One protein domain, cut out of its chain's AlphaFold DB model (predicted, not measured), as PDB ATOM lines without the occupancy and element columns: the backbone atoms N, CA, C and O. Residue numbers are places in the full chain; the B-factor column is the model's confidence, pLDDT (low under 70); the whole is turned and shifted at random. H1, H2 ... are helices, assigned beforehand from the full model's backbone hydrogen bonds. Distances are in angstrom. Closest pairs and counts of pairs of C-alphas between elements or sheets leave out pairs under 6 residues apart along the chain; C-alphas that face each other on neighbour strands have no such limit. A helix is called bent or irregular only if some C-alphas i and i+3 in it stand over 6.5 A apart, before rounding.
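What this domain is: This is residues 41 to 174 of the 188 residues of an uncharacterized protein of Ostreococcus lucimarinus (strain CCE9901) (UniProt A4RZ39). Five helices make an up-and-down bundle, with H3 in its core, H1, H2 and H4 round H3, and H5 packed on H4. Residues 41 to 46 of the long H1 stick out, and the short H6 lies at the side of H3. The printed part has 134 residues, of which 97 are in six named helices, H1 to H6 in order along the chain; there is no named strand, and the class is all helix. The whole is compact, radius of gyration of the C-alphas 15.0 A, spanning 52 by 37 by 29 A.

How they stand to each other: H1, residues 41 to 70, touches H2, residues 78 to 89, with residues 55 to 69 alone; this hairpin's closest C-alphas, of Ala 65 and Asp 78, are 5.0 A apart. H1 runs the same way as the hub H3, residues 95 to 112, at a shallow tilt of 21 degrees; they touch, closest at the C-alphas of Ala 66 and Ala 112, 5.7 A. H4, residues 123 to 138, forms a hairpin with H3, closest at the C-alphas of Ser 101 and Leu 136, 4.8 A. H5, residues 143 to 155, touches H4, closest at the C-alphas of Leu 136 and Gln 146, 6.6 A. H6, residues 163 to 170, only just touches H3, with 3 pairs of C-alphas within 8 A, the closest Lys 107 and Gly 168, 6.0 A. Every O i to N i+4 pair is within hydrogen-bond range in H1, H4 and H5; 6 of 8 are in H2, 12 of 14 in H3 and 1 of 4 in H6, which has 3 of 5 O i to N i+3 pairs within range.

Where its parts are: H1 runs 43.2 A from C-alpha 41 at (-55.362, -11.974, 41.265). H3 is 23.6 A long and H4 22.4 A. H2 and H3 are irregular: C-alphas 83 and 86 are 7.2 A apart, C-alphas 97 and 100 7.9 A. H6 ends with C-alpha 170 at (-23.859, 1.241, 27.040).

The domain as a whole: The C-alphas farthest apart, of Gly 41 and Glu 119, are 52.2 A apart. The printed part has no cut and no long link. Confidence is under 70 at residues 41 to 49, 116 to 119, 146 to 147 and 150 to 174.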
ATOM      1  N   GLY A  41     -55.841 -11.819  42.651       39.34
ATOM      2  CA  GLY A  41     -55.362 -11.974  41.265       39.34
ATOM      3  C   GLY A  41     -55.987 -10.990  40.263       39.34
ATOM      4  O   GLY A  41     -55.391 -10.670  39.234       39.34
ATOM      5  N   ARG A  42     -57.180 -10.459  40.564       49.88
ATOM      6  CA  ARG A  42     -57.878  -9.491  39.700       49.88
ATOM      7  C   ARG A  42     -57.300  -8.077  39.815       49.88
ATOM      8  O   ARG A  42     -57.332  -7.330  38.839       49.88
ATOM      9  N   CYS A  43     -56.754  -7.724  40.979       53.66
ATOM     10  CA  CYS A  43     -56.109  -6.431  41.201       53.66
ATOM     11  C   CYS A  43     -54.731  -6.369  40.528       53.66
ATOM     12  O   CYS A  43     -54.420  -5.362  39.889       53.66
ATOM     13  N   ASP A  44     -53.964  -7.460  40.585       61.41
ATOM     14  CA  ASP A  44     -52.639  -7.551  39.961       61.41
ATOM     15  C   ASP A  44     -52.722  -7.535  38.431       61.41
ATOM     16  O   ASP A  44     -51.989  -6.791  37.780       61.41
ATOM     17  N   GLY A  45     -53.680  -8.262  37.843       60.41
ATOM     18  CA  GLY A  45     -53.909  -8.232  36.393       60.41
ATOM     19  C   GLY A  45     -54.358  -6.857  35.885       60.41
ATOM     20  O   GLY A  45     -53.860  -6.370  34.871       60.41
ATOM     21  N   ALA A  46     -55.254  -6.183  36.614       65.00
ATOM     22  CA  ALA A  46     -55.704  -4.836  36.261       65.00
ATOM     23  C   ALA A  46     -54.609  -3.773  36.453       65.00
ATOM     24  O   ALA A  46     -54.620  -2.745  35.776       65.00
ATOM     25  N   ARG A  47     -53.675  -3.984  37.387       66.06
ATOM     26  CA  ARG A  47     -52.501  -3.124  37.564       66.06
ATOM     27  C   ARG A  47     -51.490  -3.339  36.442       66.06
ATOM     28  O   ARG A  47     -51.133  -2.368  35.794       66.06
ATOM     29  N   ALA A  48     -51.131  -4.585  36.144       65.06
ATOM     30  CA  ALA A  48     -50.211  -4.916  35.055       65.06
ATOM     31  C   ALA A  48     -50.730  -4.437  33.687       65.06
ATOM     32  O   ALA A  48     -49.966  -3.922  32.878       65.06
ATOM     33  N   SER A  49     -52.042  -4.544  33.442       69.50
ATOM     34  CA  SER A  49     -52.659  -4.013  32.222       69.50
ATOM     35  C   SER A  49     -52.606  -2.485  32.149       69.50
ATOM     36  O   SER A  49     -52.442  -1.947  31.060       69.50
ATOM     37  N   ARG A  50     -52.746  -1.783  33.281       74.75
ATOM     38  CA  ARG A  50     -52.622  -0.318  33.338       74.75
ATOM     39  C   ARG A  50     -51.178   0.130  33.166       74.75
ATOM     40  O   ARG A  50     -50.927   0.964  32.314       74.75
ATOM     41  N   ASP A  51     -50.245  -0.494  33.878       80.50
ATOM     42  CA  ASP A  51     -48.812  -0.212  33.749       80.50
ATOM     43  C   ASP A  51     -48.333  -0.431  32.300       80.50
ATOM     44  O   ASP A  51     -47.533   0.350  31.789       80.50
ATOM     45  N   ALA A  52     -48.878  -1.439  31.609       73.25
ATOM     46  CA  ALA A  52     -48.620  -1.685  30.193       73.25
ATOM     47  C   ALA A  52     -49.198  -0.599  29.265       73.25
ATOM     48  O   ALA A  52     -48.489  -0.128  28.381       73.25
ATOM     49  N   MET A  53     -50.453  -0.184  29.462       77.81
ATOM     50  CA  MET A  53     -51.052   0.902  28.671       77.81
ATOM     51  C   MET A  53     -50.340   2.239  28.908       77.81
ATOM     52  O   MET A  53     -50.079   2.978  27.960       77.81
ATOM     53  N   ASP A  54     -49.988   2.524  30.161       89.56
ATOM     54  CA  ASP A  54     -49.240   3.719  30.549       89.56
ATOM     55  C   ASP A  54     -47.828   3.702  29.948       89.56
ATOM     56  O   ASP A  54     -47.324   4.746  29.533       89.56
ATOM     57  N   TYR A  55     -47.200   2.522  29.870       92.94
ATOM     58  CA  TYR A  55     -45.924   2.331  29.186       92.94
ATOM     59  C   TYR A  55     -46.034   2.630  27.687       92.94
ATOM     60  O   TYR A  55     -45.226   3.399  27.163       92.94
ATOM     61  N   ASP A  56     -47.019   2.043  27.001       94.31
ATOM     62  CA  ASP A  56     -47.179   2.203  25.554       94.31
ATOM     63  C   ASP A  56     -47.454   3.681  25.209       94.31
ATOM     64  O   ASP A  56     -46.787   4.254  24.343       94.31
ATOM     65  N   ALA A  57     -48.355   4.338  25.951       95.06
ATOM     66  CA  ALA A  57     -48.684   5.752  25.762       95.06
ATOM     67  C   ALA A  57     -47.490   6.689  26.029       95.06
ATOM     68  O   ALA A  57     -47.137   7.488  25.160       95.06
ATOM     69  N   ASP A  58     -46.815   6.571  27.183       95.69
ATOM     70  CA  ASP A  58     -45.658   7.428  27.513       95.69
ATOM     71  C   ASP A  58     -44.489   7.199  26.539       95.69
ATOM     72  O   ASP A  58     -43.738   8.123  26.223       95.69
ATOM     73  N   THR A  59     -44.344   5.977  26.017       96.62
ATOM     74  CA  THR A  59     -43.338   5.641  25.001       96.62
ATOM     75  C   THR A  59     -43.613   6.316  23.667       96.62
ATOM     76  O   THR A  59     -42.712   6.952  23.110       96.62
ATOM     77  N   LEU A  60     -44.840   6.231  23.155       97.06
ATOM     78  CA  LEU A  60     -45.206   6.883  21.898       97.06
ATOM     79  C   LEU A  60     -45.106   8.411  22.013       97.06
ATOM     80  O   LEU A  60     -44.525   9.051  21.131       97.06
ATOM     81  N   ASP A  61     -45.544   8.981  23.137       96.94
ATOM     82  CA  ASP A  61     -45.426  10.416  23.417       96.94
ATOM     83  C   ASP A  61     -43.964  10.883  23.494       96.94
ATOM     84  O   ASP A  61     -43.617  11.962  22.996       96.94
ATOM     85  N   ALA A  62     -43.079  10.086  24.103       97.06
ATOM     86  CA  ALA A  62     -41.651  10.390  24.162       97.06
ATOM     87  C   ALA A  62     -40.985  10.317  22.779       97.06
ATOM     88  O   ALA A  62     -40.147  11.164  22.463       97.06
ATOM     89  N   LEU A  63     -41.376   9.363  21.929       97.56
ATOM     90  CA  LEU A  63     -40.900   9.268  20.541       97.56
ATOM     91  C   LEU A  63     -41.374  10.460  19.690       97.56
ATOM     92  O   LEU A  63     -40.619  10.972  18.855       97.56
ATOM     93  N   ASP A  64     -42.588  10.956  19.935       97.62
ATOM     94  CA  ASP A  64     -43.091  12.185  19.317       97.62
ATOM     95  C   ASP A  64     -42.342  13.433  19.786       97.62
ATOM     96  O   ASP A  64     -41.980  14.287  18.969       97.62
ATOM     97  N   ALA A  65     -42.062  13.535  21.087       96.94
ATOM     98  CA  ALA A  65     -41.228  14.600  21.637       96.94
ATOM     99  C   ALA A  65     -39.813  14.568  21.042       96.94
ATOM    100  O   ALA A  65     -39.311  15.601  20.599       96.94
ATOM    101  N   ALA A  66     -39.198  13.388  20.946       95.69
ATOM    102  CA  ALA A  66     -37.883  13.209  20.333       95.69
ATOM    103  C   ALA A  66     -37.868  13.652  18.868       95.69
ATOM    104  O   ALA A  66     -36.974  14.391  18.458       95.69
ATOM    105  N   THR A  67     -38.891  13.273  18.100       97.00
ATOM    106  CA  THR A  67     -39.031  13.710  16.705       97.00
ATOM    107  C   THR A  67     -39.128  15.228  16.608       97.00
ATOM    108  O   THR A  67     -38.433  15.840  15.800       97.00
ATOM    109  N   ARG A  68     -39.933  15.870  17.463       95.69
ATOM    110  CA  ARG A  68     -40.017  17.337  17.499       95.69
ATOM    111  C   ARG A  68     -38.681  17.988  17.840       95.69
ATOM    112  O   ARG A  68     -38.305  18.946  17.170       95.69
ATOM    113  N   VAL A  69     -37.958  17.463  18.829       93.12
ATOM    114  CA  VAL A  69     -36.637  17.975  19.229       93.12
ATOM    115  C   VAL A  69     -35.635  17.871  18.083       93.12
ATOM    116  O   VAL A  69     -35.027  18.877  17.726       93.12
ATOM    117  N   VAL A  70     -35.514  16.702  17.449       91.75
ATOM    118  CA  VAL A  70     -34.576  16.485  16.334       91.75
ATOM    119  C   VAL A  70     -34.874  17.404  15.147       91.75
ATOM    120  O   VAL A  70     -33.951  17.880  14.493       91.75
ATOM    121  N   ARG A  71     -36.154  17.702  14.896       93.12
ATOM    122  CA  ARG A  71     -36.602  18.579  13.802       93.12
ATOM    123  C   ARG A  71     -36.560  20.074  14.133       93.12
ATOM    124  O   ARG A  71     -37.073  20.865  13.344       93.12
ATOM    125  N   GLY A  72     -36.038  20.474  15.295       91.56
ATOM    126  CA  GLY A  72     -36.002  21.882  15.716       91.56
ATOM    127  C   GLY A  72     -37.379  22.478  16.038       91.56
ATOM    128  O   GLY A  72     -37.559  23.689  15.999       91.56
ATOM    129  N   LYS A  73     -38.370  21.633  16.348       94.19
ATOM    130  CA  LYS A  73     -39.762  22.007  16.668       94.19
ATOM    131  C   LYS A  73     -40.129  21.664  18.117       94.19
ATOM    132  O   LYS A  73     -41.286  21.347  18.404       94.19
ATOM    133  N   ALA A  74     -39.135  21.650  19.004       92.94
ATOM    134  CA  ALA A  74     -39.306  21.295  20.408       92.94
ATOM    135  C   ALA A  74     -40.338  22.207  21.086       92.94
ATOM    136  O   ALA A  74     -40.281  23.430  20.952       92.94
ATOM    137  N   ARG A  75     -41.264  21.604  21.831       94.75
ATOM    138  CA  ARG A  75     -42.204  22.310  22.708       94.75
ATOM    139  C   ARG A  75     -41.667  22.342  24.134       94.75
ATOM    140  O   ARG A  75     -40.785  21.559  24.502       94.75
ATOM    141  N   GLU A  76     -42.237  23.220  24.953       94.69
ATOM    142  CA  GLU A  76     -41.986  23.210  26.392       94.69
ATOM    143  C   GLU A  76     -42.240  21.805  26.968       94.69
ATOM    144  O   GLU A  76     -43.227  21.143  26.644       94.69
ATOM    145  N   GLY A  77     -41.294  21.312  27.772       93.19
ATOM    146  CA  GLY A  77     -41.366  19.987  28.389       93.19
ATOM    147  C   GLY A  77     -40.970  18.798  27.502       93.19
ATOM    148  O   GLY A  77     -40.797  17.706  28.042       93.19
ATOM    149  N   ASP A  78     -40.752  18.961  26.187       94.44
ATOM    150  CA  ASP A  78     -40.362  17.836  25.313       94.44
ATOM    151  C   ASP A  78     -39.026  17.209  25.746       94.44
ATOM    152  O   ASP A  78     -38.910  15.987  25.810       94.44
ATOM    153  N   ARG A  79     -38.036  18.027  26.129       91.81
ATOM    154  CA  ARG A  79     -36.741  17.524  26.624       91.81
ATOM    155  C   ARG A  79     -36.873  16.764  27.938       91.81
ATOM    156  O   ARG A  79     -36.421  15.634  28.032       91.81
ATOM    157  N   ALA A  80     -37.583  17.337  28.911       93.12
ATOM    158  CA  ALA A  80     -37.839  16.674  30.189       93.12
ATOM    159  C   ALA A  80     -38.599  15.347  30.006       93.12
ATOM    160  O   ALA A  80     -38.355  14.371  30.723       93.12
ATOM    161  N   ARG A  81     -39.498  15.279  29.013       94.00
ATOM    162  CA  ARG A  81     -40.196  14.043  28.650       94.00
ATOM    163  C   ARG A  81     -39.227  12.978  28.142       94.00
ATOM    164  O   ARG A  81     -39.323  11.849  28.624       94.00
ATOM    165  N   ILE A  82     -38.315  13.337  27.237       90.31
ATOM    166  CA  ILE A  82     -37.273  12.448  26.694       90.31
ATOM    167  C   ILE A  82     -36.336  11.979  27.813       90.31
ATOM    168  O   ILE A  82     -36.186  10.775  28.023       90.31
ATOM    169  N   ASP A  83     -35.762  12.915  28.572       87.00
ATOM    170  CA  ASP A  83     -34.748  12.630  29.593       87.00
ATOM    171  C   ASP A  83     -35.312  11.795  30.750       87.00
ATOM    172  O   ASP A  83     -34.655  10.884  31.256       87.00
ATOM    173  N   GLY A  84     -36.561  12.059  31.146       87.12
ATOM    174  CA  GLY A  84     -37.219  11.346  32.239       87.12
ATOM    175  C   GLY A  84     -37.849  10.003  31.852       87.12
ATOM    176  O   GLY A  84     -38.289   9.278  32.746       87.12
ATOM    177  N   TRP A  85     -37.939   9.660  30.560       93.94
ATOM    178  CA  TRP A  85     -38.690   8.479  30.106       93.94
ATOM    179  C   TRP A  85     -38.160   7.172  30.712       93.94
ATOM    180  O   TRP A  85     -38.950   6.349  31.176       93.94
ATOM    181  N   TYR A  86     -36.834   6.996  30.776       86.44
ATOM    182  CA  TYR A  86     -36.221   5.768  31.299       86.44
ATOM    183  C   TYR A  86     -36.605   5.523  32.764       86.44
ATOM    184  O   TYR A  86     -37.048   4.434  33.128       86.44
ATOM    185  N   GLU A  87     -36.493   6.555  33.602       85.56
ATOM    186  CA  GLU A  87     -36.800   6.459  35.030       85.56
ATOM    187  C   GLU A  87     -38.281   6.160  35.286       85.56
ATOM    188  O   GLU A  87     -38.597   5.377  36.187       85.56
ATOM    189  N   ARG A  88     -39.185   6.710  34.463       89.00
ATOM    190  CA  ARG A  88     -40.624   6.417  34.545       89.00
ATOM    191  C   ARG A  88     -40.947   4.979  34.147       89.00
ATOM    192  O   ARG A  88     -41.786   4.353  34.793       89.00
ATOM    193  N   ASN A  89     -40.285   4.447  33.118       87.00
ATOM    194  CA  ASN A  89     -40.714   3.207  32.466       87.00
ATOM    195  C   ASN A  89     -39.933   1.956  32.850       87.00
ATOM    196  O   ASN A  89     -40.474   0.864  32.696       87.00
ATOM    197  N   LYS A  90     -38.731   2.067  33.434       81.38
ATOM    198  CA  LYS A  90     -37.891   0.905  33.800       81.38
ATOM    199  C   LYS A  90     -38.541  -0.103  34.761       81.38
ATOM    200  O   LYS A  90     -38.019  -1.197  34.933       81.38
ATOM    201  N   ARG A  91     -39.647   0.272  35.416       79.25
ATOM    202  CA  ARG A  91     -40.448  -0.600  36.299       79.25
ATOM    203  C   ARG A  91     -41.855  -0.908  35.770       79.25
ATOM    204  O   ARG A  91     -42.557  -1.680  36.410       79.25
ATOM    205  N   ARG A  92     -42.279  -0.276  34.670       80.69
ATOM    206  CA  ARG A  92     -43.641  -0.387  34.115       80.69
ATOM    207  C   ARG A  92     -43.727  -1.371  32.954       80.69
ATOM    208  O   ARG A  92     -44.775  -1.961  32.735       80.69
ATOM    209  N   TYR A  93     -42.630  -1.552  32.217       81.50
ATOM    210  CA  TYR A  93     -42.612  -2.485  31.096       81.50
ATOM    211  C   TYR A  93     -42.545  -3.939  31.583       81.50
ATOM    212  O   TYR A  93     -41.792  -4.275  32.499       81.50
ATOM    213  N   ASP A  94     -43.294  -4.822  30.926       77.75
ATOM    214  CA  ASP A  94     -43.095  -6.263  31.057       77.75
ATOM    215  C   ASP A  94     -41.970  -6.712  30.114       77.75
ATOM    216  O   ASP A  94     -42.049  -6.535  28.897       77.75
ATOM    217  N   ASN A  95     -40.920  -7.320  30.663       70.88
ATOM    218  CA  ASN A  95     -39.761  -7.747  29.885       70.88
ATOM    219  C   ASN A  95     -40.109  -8.824  28.845       70.88
ATOM    220  O   ASN A  95     -39.532  -8.829  27.756       70.88
ATOM    221  N   ALA A  96     -41.066  -9.708  29.147       70.69
ATOM    222  CA  ALA A  96     -41.431 -10.798  28.243       70.69
ATOM    223  C   ALA A  96     -42.080 -10.282  26.948       70.69
ATOM    224  O   ALA A  96     -41.810 -10.810  25.868       70.69
ATOM    225  N   THR A  97     -42.906  -9.241  27.051       76.00
ATOM    226  CA  THR A  97     -43.673  -8.701  25.918       76.00
ATOM    227  C   THR A  97     -43.080  -7.424  25.328       76.00
ATOM    228  O   THR A  97     -43.055  -7.270  24.111       76.00
ATOM    229  N   ARG A  98     -42.555  -6.523  26.163       79.88
ATOM    230  CA  ARG A  98     -42.107  -5.171  25.776       79.88
ATOM    231  C   ARG A  98     -40.609  -4.950  25.907       79.88
ATOM    232  O   ARG A  98     -40.140  -3.850  25.629       79.88
ATOM    233  N   GLY A  99     -39.830  -5.980  26.250       80.75
ATOM    234  CA  GLY A  99     -38.375  -5.866  26.377       80.75
ATOM    235  C   GLY A  99     -37.732  -5.204  25.155       80.75
ATOM    236  O   GLY A  99     -37.049  -4.198  25.285       80.75
ATOM    237  N   LYS A 100     -38.028  -5.670  23.938       80.50
ATOM    238  CA  LYS A 100     -37.451  -5.080  22.712       80.50
ATOM    239  C   LYS A 100     -37.854  -3.620  22.484       80.50
ATOM    240  O   LYS A 100     -37.006  -2.828  22.075       80.50
ATOM    241  N   SER A 101     -39.119  -3.276  22.744       87.50
ATOM    242  CA  SER A 101     -39.608  -1.892  22.681       87.50
ATOM    243  C   SER A 101     -38.820  -1.011  23.646       87.50
ATOM    244  O   SER A 101     -38.301   0.029  23.236       87.50
ATOM    245  N   PHE A 102     -38.636  -1.466  24.886       85.69
ATOM    246  CA  PHE A 102     -37.917  -0.716  25.909       85.69
ATOM    247  C   PHE A 102     -36.466  -0.444  25.495       85.69
ATOM    248  O   PHE A 102     -35.982   0.689  25.573       85.69
ATOM    249  N   LEU A 103     -35.779  -1.473  24.989       81.75
ATOM    250  CA  LEU A 103     -34.382  -1.377  24.562       81.75
ATOM    251  C   LEU A 103     -34.221  -0.425  23.359       81.75
ATOM    252  O   LEU A 103     -33.376   0.473  23.393       81.75
ATOM    253  N   MET A 104     -35.053  -0.572  22.317       84.75
ATOM    254  CA  MET A 104     -34.987   0.303  21.135       84.75
ATOM    255  C   MET A 104     -35.381   1.742  21.439       84.75
ATOM    256  O   MET A 104     -34.717   2.667  20.964       84.75
ATOM    257  N   THR A 105     -36.409   1.951  22.260       89.44
ATOM    258  CA  THR A 105     -36.836   3.297  22.653       89.44
ATOM    259  C   THR A 105     -35.734   3.992  23.441       89.44
ATOM    260  O   THR A 105     -35.378   5.120  23.111       89.44
ATOM    261  N   THR A 106     -35.103   3.304  24.401       85.00
ATOM    262  CA  THR A 106     -33.965   3.859  25.156       85.00
ATOM    263  C   THR A 106     -32.862   4.345  24.214       85.00
ATOM    264  O   THR A 106     -32.406   5.484  24.325       85.00
ATOM    265  N   LYS A 107     -32.464   3.509  23.246       81.62
ATOM    266  CA  LYS A 107     -31.457   3.857  22.231       81.62
ATOM    267  C   LYS A 107     -31.873   5.088  21.417       81.62
ATOM    268  O   LYS A 107     -31.079   6.012  21.254       81.62
ATOM    269  N   THR A 108     -33.116   5.115  20.946       85.62
ATOM    270  CA  THR A 108     -33.665   6.190  20.105       85.62
ATOM    271  C   THR A 108     -33.719   7.526  20.842       85.62
ATOM    272  O   THR A 108     -33.258   8.540  20.317       85.62
ATOM    273  N   LEU A 109     -34.226   7.533  22.076       88.00
ATOM    274  CA  LEU A 109     -34.343   8.742  22.894       88.00
ATOM    275  C   LEU A 109     -32.970   9.299  23.287       88.00
ATOM    276  O   LEU A 109     -32.750  10.507  23.212       88.00
ATOM    277  N   ARG A 110     -32.010   8.429  23.629       81.62
ATOM    278  CA  ARG A 110     -30.625   8.847  23.909       81.62
ATOM    279  C   ARG A 110     -29.941   9.427  22.678       81.62
ATOM    280  O   ARG A 110     -29.230  10.421  22.801       81.62
ATOM    281  N   TYR A 111     -30.184   8.847  21.503       81.00
ATOM    282  CA  TYR A 111     -29.678   9.391  20.249       81.00
ATOM    283  C   TYR A 111     -30.258  10.787  19.985       81.00
ATOM    284  O   TYR A 111     -29.494  11.722  19.758       81.00
ATOM    285  N   ALA A 112     -31.576  10.971  20.138       84.88
ATOM    286  CA  ALA A 112     -32.228  12.279  20.009       84.88
ATOM    287  C   ALA A 112     -31.653  13.338  20.967       84.88
ATOM    288  O   ALA A 112     -31.362  14.455  20.543       84.88
ATOM    289  N   ALA A 113     -31.406  12.984  22.235       79.50
ATOM    290  CA  ALA A 113     -30.778  13.873  23.221       79.50
ATOM    291  C   ALA A 113     -29.308  14.230  22.890       79.50
ATOM    292  O   ALA A 113     -28.714  15.131  23.488       79.50
ATOM    293  N   GLY A 114     -28.681  13.513  21.955       73.50
ATOM    294  CA  GLY A 114     -27.355  13.814  21.417       73.50
ATOM    295  C   GLY A 114     -27.356  14.804  20.248       73.50
ATOM    296  O   GLY A 114     -26.280  15.275  19.885       73.50
ATOM    297  N   ARG A 115     -28.521  15.148  19.672       76.56
ATOM    298  CA  ARG A 115     -28.639  15.932  18.424       76.56
ATOM    299  C   ARG A 115     -27.836  17.229  18.419       76.56
ATOM    300  O   ARG A 115     -27.172  17.526  17.434       76.56
ATOM    301  N   GLU A 116     -27.916  18.000  19.498       68.94
ATOM    302  CA  GLU A 116     -27.269  19.318  19.592       68.94
ATOM    303  C   GLU A 116     -25.763  19.235  19.830       68.94
ATOM    304  O   GLU A 116     -25.046  20.203  19.614       68.94
ATOM    305  N   ARG A 117     -25.284  18.073  20.278       67.81
ATOM    306  CA  ARG A 117     -23.874  17.816  20.586       67.81
ATOM    307  C   ARG A 117     -23.138  17.153  19.421       67.81
ATOM    308  O   ARG A 117     -21.960  16.841  19.556       67.81
ATOM    309  N   SER A 118     -23.826  16.881  18.310       67.62
ATOM    310  CA  SER A 118     -23.298  16.105  17.191       67.62
ATOM    311  C   SER A 118     -23.512  16.827  15.863       67.62
ATOM    312  O   SER A 118     -24.635  16.970  15.385       67.62
ATOM    313  N   GLU A 119     -22.403  17.218  15.233       63.50
ATOM    314  CA  GLU A 119     -22.377  17.726  13.854       63.50
ATOM    315  C   GLU A 119     -22.665  16.620  12.822       63.50
ATOM    316  O   GLU A 119     -23.074  16.896  11.700       63.50
ATOM    317  N   THR A 120     -22.500  15.355  13.217       72.75
ATOM    318  CA  THR A 120     -22.671  14.159  12.377       72.75
ATOM    319  C   THR A 120     -23.977  13.412  12.660       72.75
ATOM    320  O   THR A 120     -24.098  12.215  12.367       72.75
ATOM    321  N   PHE A 121     -24.963  14.098  13.246       77.56
ATOM    322  CA  PHE A 121     -26.256  13.498  13.538       77.56
ATOM    323  C   PHE A 121     -26.947  13.050  12.248       77.56
ATOM    324  O   PHE A 121     -27.264  13.846  11.368       77.56
ATOM    325  N   ASP A 122     -27.219  11.755  12.167       81.25
ATOM    326  CA  ASP A 122     -27.901  11.137  11.038       81.25
ATOM    327  C   ASP A 122     -29.408  11.081  11.297       81.25
ATOM    328  O   ASP A 122     -29.898  10.258  12.080       81.25
ATOM    329  N   GLU A 123     -30.129  11.991  10.642       86.62
ATOM    330  CA  GLU A 123     -31.581  12.116  10.751       86.62
ATOM    331  C   GLU A 123     -32.329  10.933  10.131       86.62
ATOM    332  O   GLU A 123     -33.353  10.519  10.677       86.62
ATOM    333  N   ALA A 124     -31.804  10.345   9.051       84.62
ATOM    334  CA  ALA A 124     -32.419   9.188   8.408       84.62
ATOM    335  C   ALA A 124     -32.335   7.956   9.315       84.62
ATOM    336  O   ALA A 124     -33.303   7.202   9.452       84.62
ATOM    337  N   LYS A 125     -31.200   7.783  10.003       81.25
ATOM    338  CA  LYS A 125     -31.036   6.696  10.970       81.25
ATOM    339  C   LYS A 125     -31.914   6.879  12.202       81.25
ATOM    340  O   LYS A 125     -32.476   5.905  12.704       81.25
ATOM    341  N   PHE A 126     -32.071   8.117  12.667       86.94
ATOM    342  CA  PHE A 126     -33.033   8.426  13.721       86.94
ATOM    343  C   PHE A 126     -34.460   8.024  13.311       86.94
ATOM    344  O   PHE A 126     -35.136   7.348  14.084       86.94
ATOM    345  N   ASP A 127     -34.894   8.355  12.090       88.81
ATOM    346  CA  ASP A 127     -36.229   7.987  11.594       88.81
ATOM    347  C   ASP A 127     -36.448   6.477  11.505       88.81
ATOM    348  O   ASP A 127     -37.525   5.984  11.851       88.81
ATOM    349  N   GLU A 128     -35.436   5.731  11.059       85.94
ATOM    350  CA  GLU A 128     -35.465   4.265  11.058       85.94
ATOM    351  C   GLU A 128     -35.722   3.725  12.474       85.94
ATOM    352  O   GLU A 128     -36.601   2.884  12.682       85.94
ATOM    353  N   TRP A 129     -34.997   4.246  13.467       87.81
ATOM    354  CA  TRP A 129     -35.130   3.808  14.855       87.81
ATOM    355  C   TRP A 129     -36.437   4.252  15.510       87.81
ATOM    356  O   TRP A 129     -37.005   3.479  16.282       87.81
ATOM    357  N   VAL A 130     -36.962   5.436  15.180       93.50
ATOM    358  CA  VAL A 130     -38.294   5.871  15.630       93.50
ATOM    359  C   VAL A 130     -39.370   4.937  15.093       93.50
ATOM    360  O   VAL A 130     -40.194   4.458  15.872       93.50
ATOM    361  N   LYS A 131     -39.351   4.628  13.788       91.00
ATOM    362  CA  LYS A 131     -40.318   3.706  13.170       91.00
ATOM    363  C   LYS A 131     -40.286   2.337  13.841       91.00
ATOM    364  O   LYS A 131     -41.333   1.823  14.224       91.00
ATOM    365  N   LEU A 132     -39.090   1.784  14.048       88.56
ATOM    366  CA  LEU A 132     -38.935   0.491  14.709       88.56
ATOM    367  C   LEU A 132     -39.379   0.530  16.180       88.56
ATOM    368  O   LEU A 132     -40.068  -0.380  16.634       88.56
ATOM    369  N   SER A 133     -39.032   1.581  16.927       91.06
ATOM    370  CA  SER A 133     -39.431   1.725  18.336       91.06
ATOM    371  C   SER A 133     -40.949   1.821  18.487       91.06
ATOM    372  O   SER A 133     -41.515   1.166  19.361       91.06
ATOM    373  N   ARG A 134     -41.620   2.572  17.602       94.38
ATOM    374  CA  ARG A 134     -43.089   2.648  17.549       94.38
ATOM    375  C   ARG A 134     -43.702   1.283  17.290       94.38
ATOM    376  O   ARG A 134     -44.498   0.825  18.098       94.38
ATOM    377  N   ALA A 135     -43.242   0.607  16.242       90.12
ATOM    378  CA  ALA A 135     -43.801  -0.668  15.818       90.12
ATOM    379  C   ALA A 135     -43.605  -1.807  16.840       90.12
ATOM    380  O   ALA A 135     -44.425  -2.718  16.958       90.12
ATOM    381  N   LEU A 136     -42.515  -1.750  17.614       89.44
ATOM    382  CA  LEU A 136     -42.287  -2.646  18.752       89.44
ATOM    383  C   LEU A 136     -43.190  -2.332  19.952       89.44
ATOM    384  O   LEU A 136     -43.401  -3.212  20.782       89.44
ATOM    385  N   THR A 137     -43.663  -1.092  20.074       91.62
ATOM    386  CA  THR A 137     -44.484  -0.614  21.198       91.62
ATOM    387  C   THR A 137     -45.967  -0.848  20.939       91.62
ATOM    388  O   THR A 137     -46.642  -1.447  21.764       91.62
ATOM    389  N   ASP A 138     -46.470  -0.438  19.776       90.19
ATOM    390  CA  ASP A 138     -47.883  -0.600  19.410       90.19
ATOM    391  C   ASP A 138     -48.239  -2.030  18.954       90.19
ATOM    392  O   ASP A 138     -49.412  -2.358  18.784       90.19
ATOM    393  N   GLY A 139     -47.235  -2.893  18.765       84.06
ATOM    394  CA  GLY A 139     -47.424  -4.279  18.345       84.06
ATOM    395  C   GLY A 139     -47.837  -4.437  16.878       84.06
ATOM    396  O   GLY A 139     -48.298  -5.512  16.499       84.06
ATOM    397  N   SER A 140     -47.658  -3.407  16.045       87.69
ATOM    398  CA  SER A 140     -48.005  -3.430  14.613       87.69
ATOM    399  C   SER A 140     -47.132  -4.366  13.767       87.69
ATOM    400  O   SER A 140     -47.479  -4.655  12.623       87.69
ATOM    401  N   MET A 141     -46.027  -4.878  14.320       80.94
ATOM    402  CA  MET A 141     -45.166  -5.881  13.684       80.94
ATOM    403  C   MET A 141     -45.370  -7.274  14.273       80.94
ATOM    404  O   MET A 141     -45.442  -7.447  15.495       80.94
ATOM    405  N   SER A 142     -45.337  -8.300  13.421       78.00
ATOM    406  CA  SER A 142     -45.347  -9.693  13.868       78.00
ATOM    407  C   SER A 142     -44.099 -10.038  14.688       78.00
ATOM    408  O   SER A 142     -43.026  -9.461  14.519       78.00
ATOM    409  N   VAL A 143     -44.189 -11.057  15.549       70.62
ATOM    410  CA  VAL A 143     -43.058 -11.502  16.391       70.62
ATOM    411  C   VAL A 143     -41.805 -11.837  15.566       70.62
ATOM    412  O   VAL A 143     -40.683 -11.599  16.028       70.62
ATOM    413  N   LYS A 144     -41.983 -12.380  14.353       73.50
ATOM    414  CA  LYS A 144     -40.890 -12.689  13.423       73.50
ATOM    415  C   LYS A 144     -40.218 -11.407  12.932       73.50
ATOM    416  O   LYS A 144     -39.014 -11.256  13.126       73.50
ATOM    417  N   GLU A 145     -40.996 -10.463  12.412       75.50
ATOM    418  CA  GLU A 145     -40.490  -9.171  11.933       75.50
ATOM    419  C   GLU A 145     -39.816  -8.385  13.061       75.50
ATOM    420  O   GLU A 145     -38.743  -7.821  12.875       75.50
ATOM    421  N   GLN A 146     -40.376  -8.416  14.274       68.38
ATOM    422  CA  GLN A 146     -39.750  -7.798  15.440       68.38
ATOM    423  C   GLN A 146     -38.390  -8.422  15.771       68.38
ATOM    424  O   GLN A 146     -37.489  -7.721  16.220       68.38
ATOM    425  N   ARG A 147     -38.229  -9.750  15.645       66.50
ATOM    426  CA  ARG A 147     -36.935 -10.422  15.885       66.50
ATOM    427  C   ARG A 147     -35.911 -10.034  14.824       66.50
ATOM    428  O   ARG A 147     -34.783  -9.720  15.187       66.50
ATOM    429  N   GLU A 148     -36.306 -10.037  13.556       71.12
ATOM    430  CA  GLU A 148     -35.427  -9.719  12.428       71.12
ATOM    431  C   GLU A 148     -35.014  -8.243  12.437       71.12
ATOM    432  O   GLU A 148     -33.823  -7.942  12.395       71.12
ATOM    433  N   ALA A 149     -35.966  -7.321  12.599       70.62
ATOM    434  CA  ALA A 149     -35.695  -5.886  12.617       70.62
ATOM    435  C   ALA A 149     -34.906  -5.451  13.859       70.62
ATOM    436  O   ALA A 149     -33.957  -4.677  13.743       70.62
ATOM    437  N   TYR A 150     -35.233  -5.982  15.046       66.31
ATOM    438  CA  TYR A 150     -34.433  -5.740  16.251       66.31
ATOM    439  C   TYR A 150     -33.024  -6.327  16.108       66.31
ATOM    440  O   TYR A 150     -32.037  -5.674  16.441       66.31
ATOM    441  N   GLY A 151     -32.921  -7.546  15.566       62.75
ATOM    442  CA  GLY A 151     -31.652  -8.188  15.241       62.75
ATOM    443  C   GLY A 151     -30.802  -7.315  14.321       62.75
ATOM    444  O   GLY A 151     -29.653  -7.037  14.639       62.75
ATOM    445  N   ALA A 152     -31.375  -6.788  13.243       65.62
ATOM    446  CA  ALA A 152     -30.672  -5.885  12.342       65.62
ATOM    447  C   ALA A 152     -30.283  -4.559  13.024       65.62
ATOM    448  O   ALA A 152     -29.141  -4.121  12.930       65.62
ATOM    449  N   ALA A 153     -31.181  -3.941  13.790       65.19
ATOM    450  CA  ALA A 153     -30.911  -2.659  14.444       65.19
ATOM    451  C   ALA A 153     -29.867  -2.733  15.578       65.19
ATOM    452  O   ALA A 153     -29.255  -1.712  15.922       65.19
ATOM    453  N   VAL A 154     -29.672  -3.919  16.168       59.88
ATOM    454  CA  VAL A 154     -28.673  -4.183  17.215       59.88
ATOM    455  C   VAL A 154     -27.380  -4.788  16.654       59.88
ATOM    456  O   VAL A 154     -26.315  -4.456  17.162       59.88
ATOM    457  N   TRP A 155     -27.452  -5.626  15.610       47.69
ATOM    458  CA  TRP A 155     -26.331  -6.449  15.123       47.69
ATOM    459  C   TRP A 155     -25.909  -6.209  13.666       47.69
ATOM    460  O   TRP A 155     -24.786  -6.561  13.317       47.69
ATOM    461  N   ALA A 156     -26.745  -5.627  12.793       40.09
ATOM    462  CA  ALA A 156     -26.365  -5.410  11.383       40.09
ATOM    463  C   ALA A 156     -25.261  -4.360  11.210       40.09
ATOM    464  O   ALA A 156     -24.667  -4.242  10.145       40.09
ATOM    465  N   ASN A 157     -24.939  -3.638  12.272       44.59
ATOM    466  CA  ASN A 157     -23.911  -2.622  12.287       44.59
ATOM    467  C   ASN A 157     -22.718  -3.131  13.126       44.59
ATOM    468  O   ASN A 157     -22.414  -2.639  14.210       44.59
ATOM    469  N   ASN A 158     -22.061  -4.181  12.622       41.00
ATOM    470  CA  ASN A 158     -20.884  -4.820  13.236       41.00
ATOM    471  C   ASN A 158     -19.616  -3.946  13.214       41.00
ATOM    472  O   ASN A 158     -18.566  -4.368  13.702       41.00
ATOM    473  N   ASP A 159     -19.698  -2.732  12.669       49.25
ATOM    474  CA  ASP A 159     -18.619  -1.767  12.765       49.25
ATOM    475  C   ASP A 159     -18.575  -1.159  14.175       49.25
ATOM    476  O   ASP A 159     -19.307  -0.228  14.521       49.25
ATOM    477  N   LYS A 160     -17.697  -1.713  15.012       49.00
ATOM    478  CA  LYS A 160     -17.449  -1.254  16.387       49.00
ATOM    479  C   LYS A 160     -16.768   0.124  16.443       49.00
ATOM    480  O   LYS A 160     -16.664   0.710  17.529       49.00
ATOM    481  N   SER A 161     -16.279   0.638  15.311       49.47
ATOM    482  CA  SER A 161     -15.678   1.971  15.228       49.47
ATOM    483  C   SER A 161     -16.734   3.083  15.254       49.47
ATOM    484  O   SER A 161     -16.466   4.147  15.810       49.47
ATOM    485  N   ASP A 162     -17.958   2.810  14.789       49.22
ATOM    486  CA  ASP A 162     -19.057   3.774  14.792       49.22
ATOM    487  C   ASP A 162     -19.705   3.885  16.188       49.22
ATOM    488  O   ASP A 162     -20.234   2.924  16.763       49.22
ATOM    489  N   ALA A 163     -19.680   5.099  16.745       49.22
ATOM    490  CA  ALA A 163     -20.243   5.430  18.051       49.22
ATOM    491  C   ALA A 163     -21.738   5.071  18.169       49.22
ATOM    492  O   ALA A 163     -22.191   4.694  19.253       49.22
ATOM    493  N   LYS A 164     -22.492   5.089  17.061       48.38
ATOM    494  CA  LYS A 164     -23.924   4.730  16.998       48.38
ATOM    495  C   LYS A 164     -24.189   3.270  17.395       48.38
ATOM    496  O   LYS A 164     -25.288   2.935  17.851       48.38
ATOM    497  N   ASN A 165     -23.172   2.417  17.278       53.19
ATOM    498  CA  ASN A 165     -23.249   0.979  17.547       53.19
ATOM    499  C   ASN A 165     -22.859   0.631  18.991       53.19
ATOM    500  O   ASN A 165     -23.207  -0.438  19.488       53.19
ATOM    501  N   ARG A 166     -22.223   1.568  19.708       51.53
ATOM    502  CA  ARG A 166     -21.866   1.436  21.135       51.53
ATOM    503  C   ARG A 166     -23.043   1.764  22.067       51.53
ATOM    504  O   ARG A 166     -23.143   1.207  23.157       51.53
ATOM    505  N   ILE A 167     -23.993   2.586  21.605       48.62
ATOM    506  CA  ILE A 167     -25.158   3.062  22.385       48.62
ATOM    507  C   ILE A 167     -26.055   1.907  22.859       48.62
ATOM    508  O   ILE A 167     -26.531   1.920  23.992       48.62
ATOM    509  N   GLY A 168     -26.255   0.878  22.022       49.12
ATOM    510  CA  GLY A 168     -27.090  -0.280  22.374       49.12
ATOM    511  C   GLY A 168     -26.524  -1.138  23.513       49.12
ATOM    512  O   GLY A 168     -27.281  -1.828  24.187       49.12
ATOM    513  N   LEU A 169     -25.210  -1.069  23.746       48.88
ATOM    514  CA  LEU A 169     -24.499  -1.826  24.780       48.88
ATOM    515  C   LEU A 169     -24.267  -0.985  26.047       48.88
ATOM    516  O   LEU A 169     -24.289  -1.535  27.145       48.88
ATOM    517  N   CYS A 170     -24.118   0.338  25.914       47.09
ATOM    518  CA  CYS A 170     -23.859   1.241  27.040       47.09
ATOM    519  C   CYS A 170     -25.116   1.759  27.759       47.09
ATOM    520  O   CYS A 170     -25.031   2.079  28.942       47.09
ATOM    521  N   ALA A 171     -26.295   1.761  27.122       46.44
ATOM    522  CA  ALA A 171     -27.553   2.151  27.779       46.44
ATOM    523  C   ALA A 171     -27.960   1.248  28.972       46.44
ATOM    524  O   ALA A 171     -28.822   1.627  29.763       46.44
ATOM    525  N   PHE A 172     -27.334   0.072  29.118       45.72
ATOM    526  CA  PHE A 172     -27.562  -0.893  30.208       45.72
ATOM    527  C   PHE A 172     -26.419  -0.941  31.232       45.72
ATOM    528  O   PHE A 172     -26.438  -1.779  32.135       45.72
ATOM    529  N   GLY A 173     -25.423  -0.058  31.096       41.00
ATOM    530  CA  GLY A 173     -24.133  -0.198  31.761       41.00
ATOM    531  C   GLY A 173     -23.315  -1.339  31.152       41.00
ATOM    532  O   GLY A 173     -23.855  -2.320  30.639       41.00
ATOM    533  N   ALA A 174     -21.987  -1.224  31.190       43.31
ATOM    534  CA  ALA A 174     -21.116  -2.255  30.638       43.31
ATOM    535  C   ALA A 174     -21.317  -3.594  31.380       43.31
ATOM    536  O   ALA A 174     -20.797  -3.787  32.487       43.31
TER     537      ALA A 174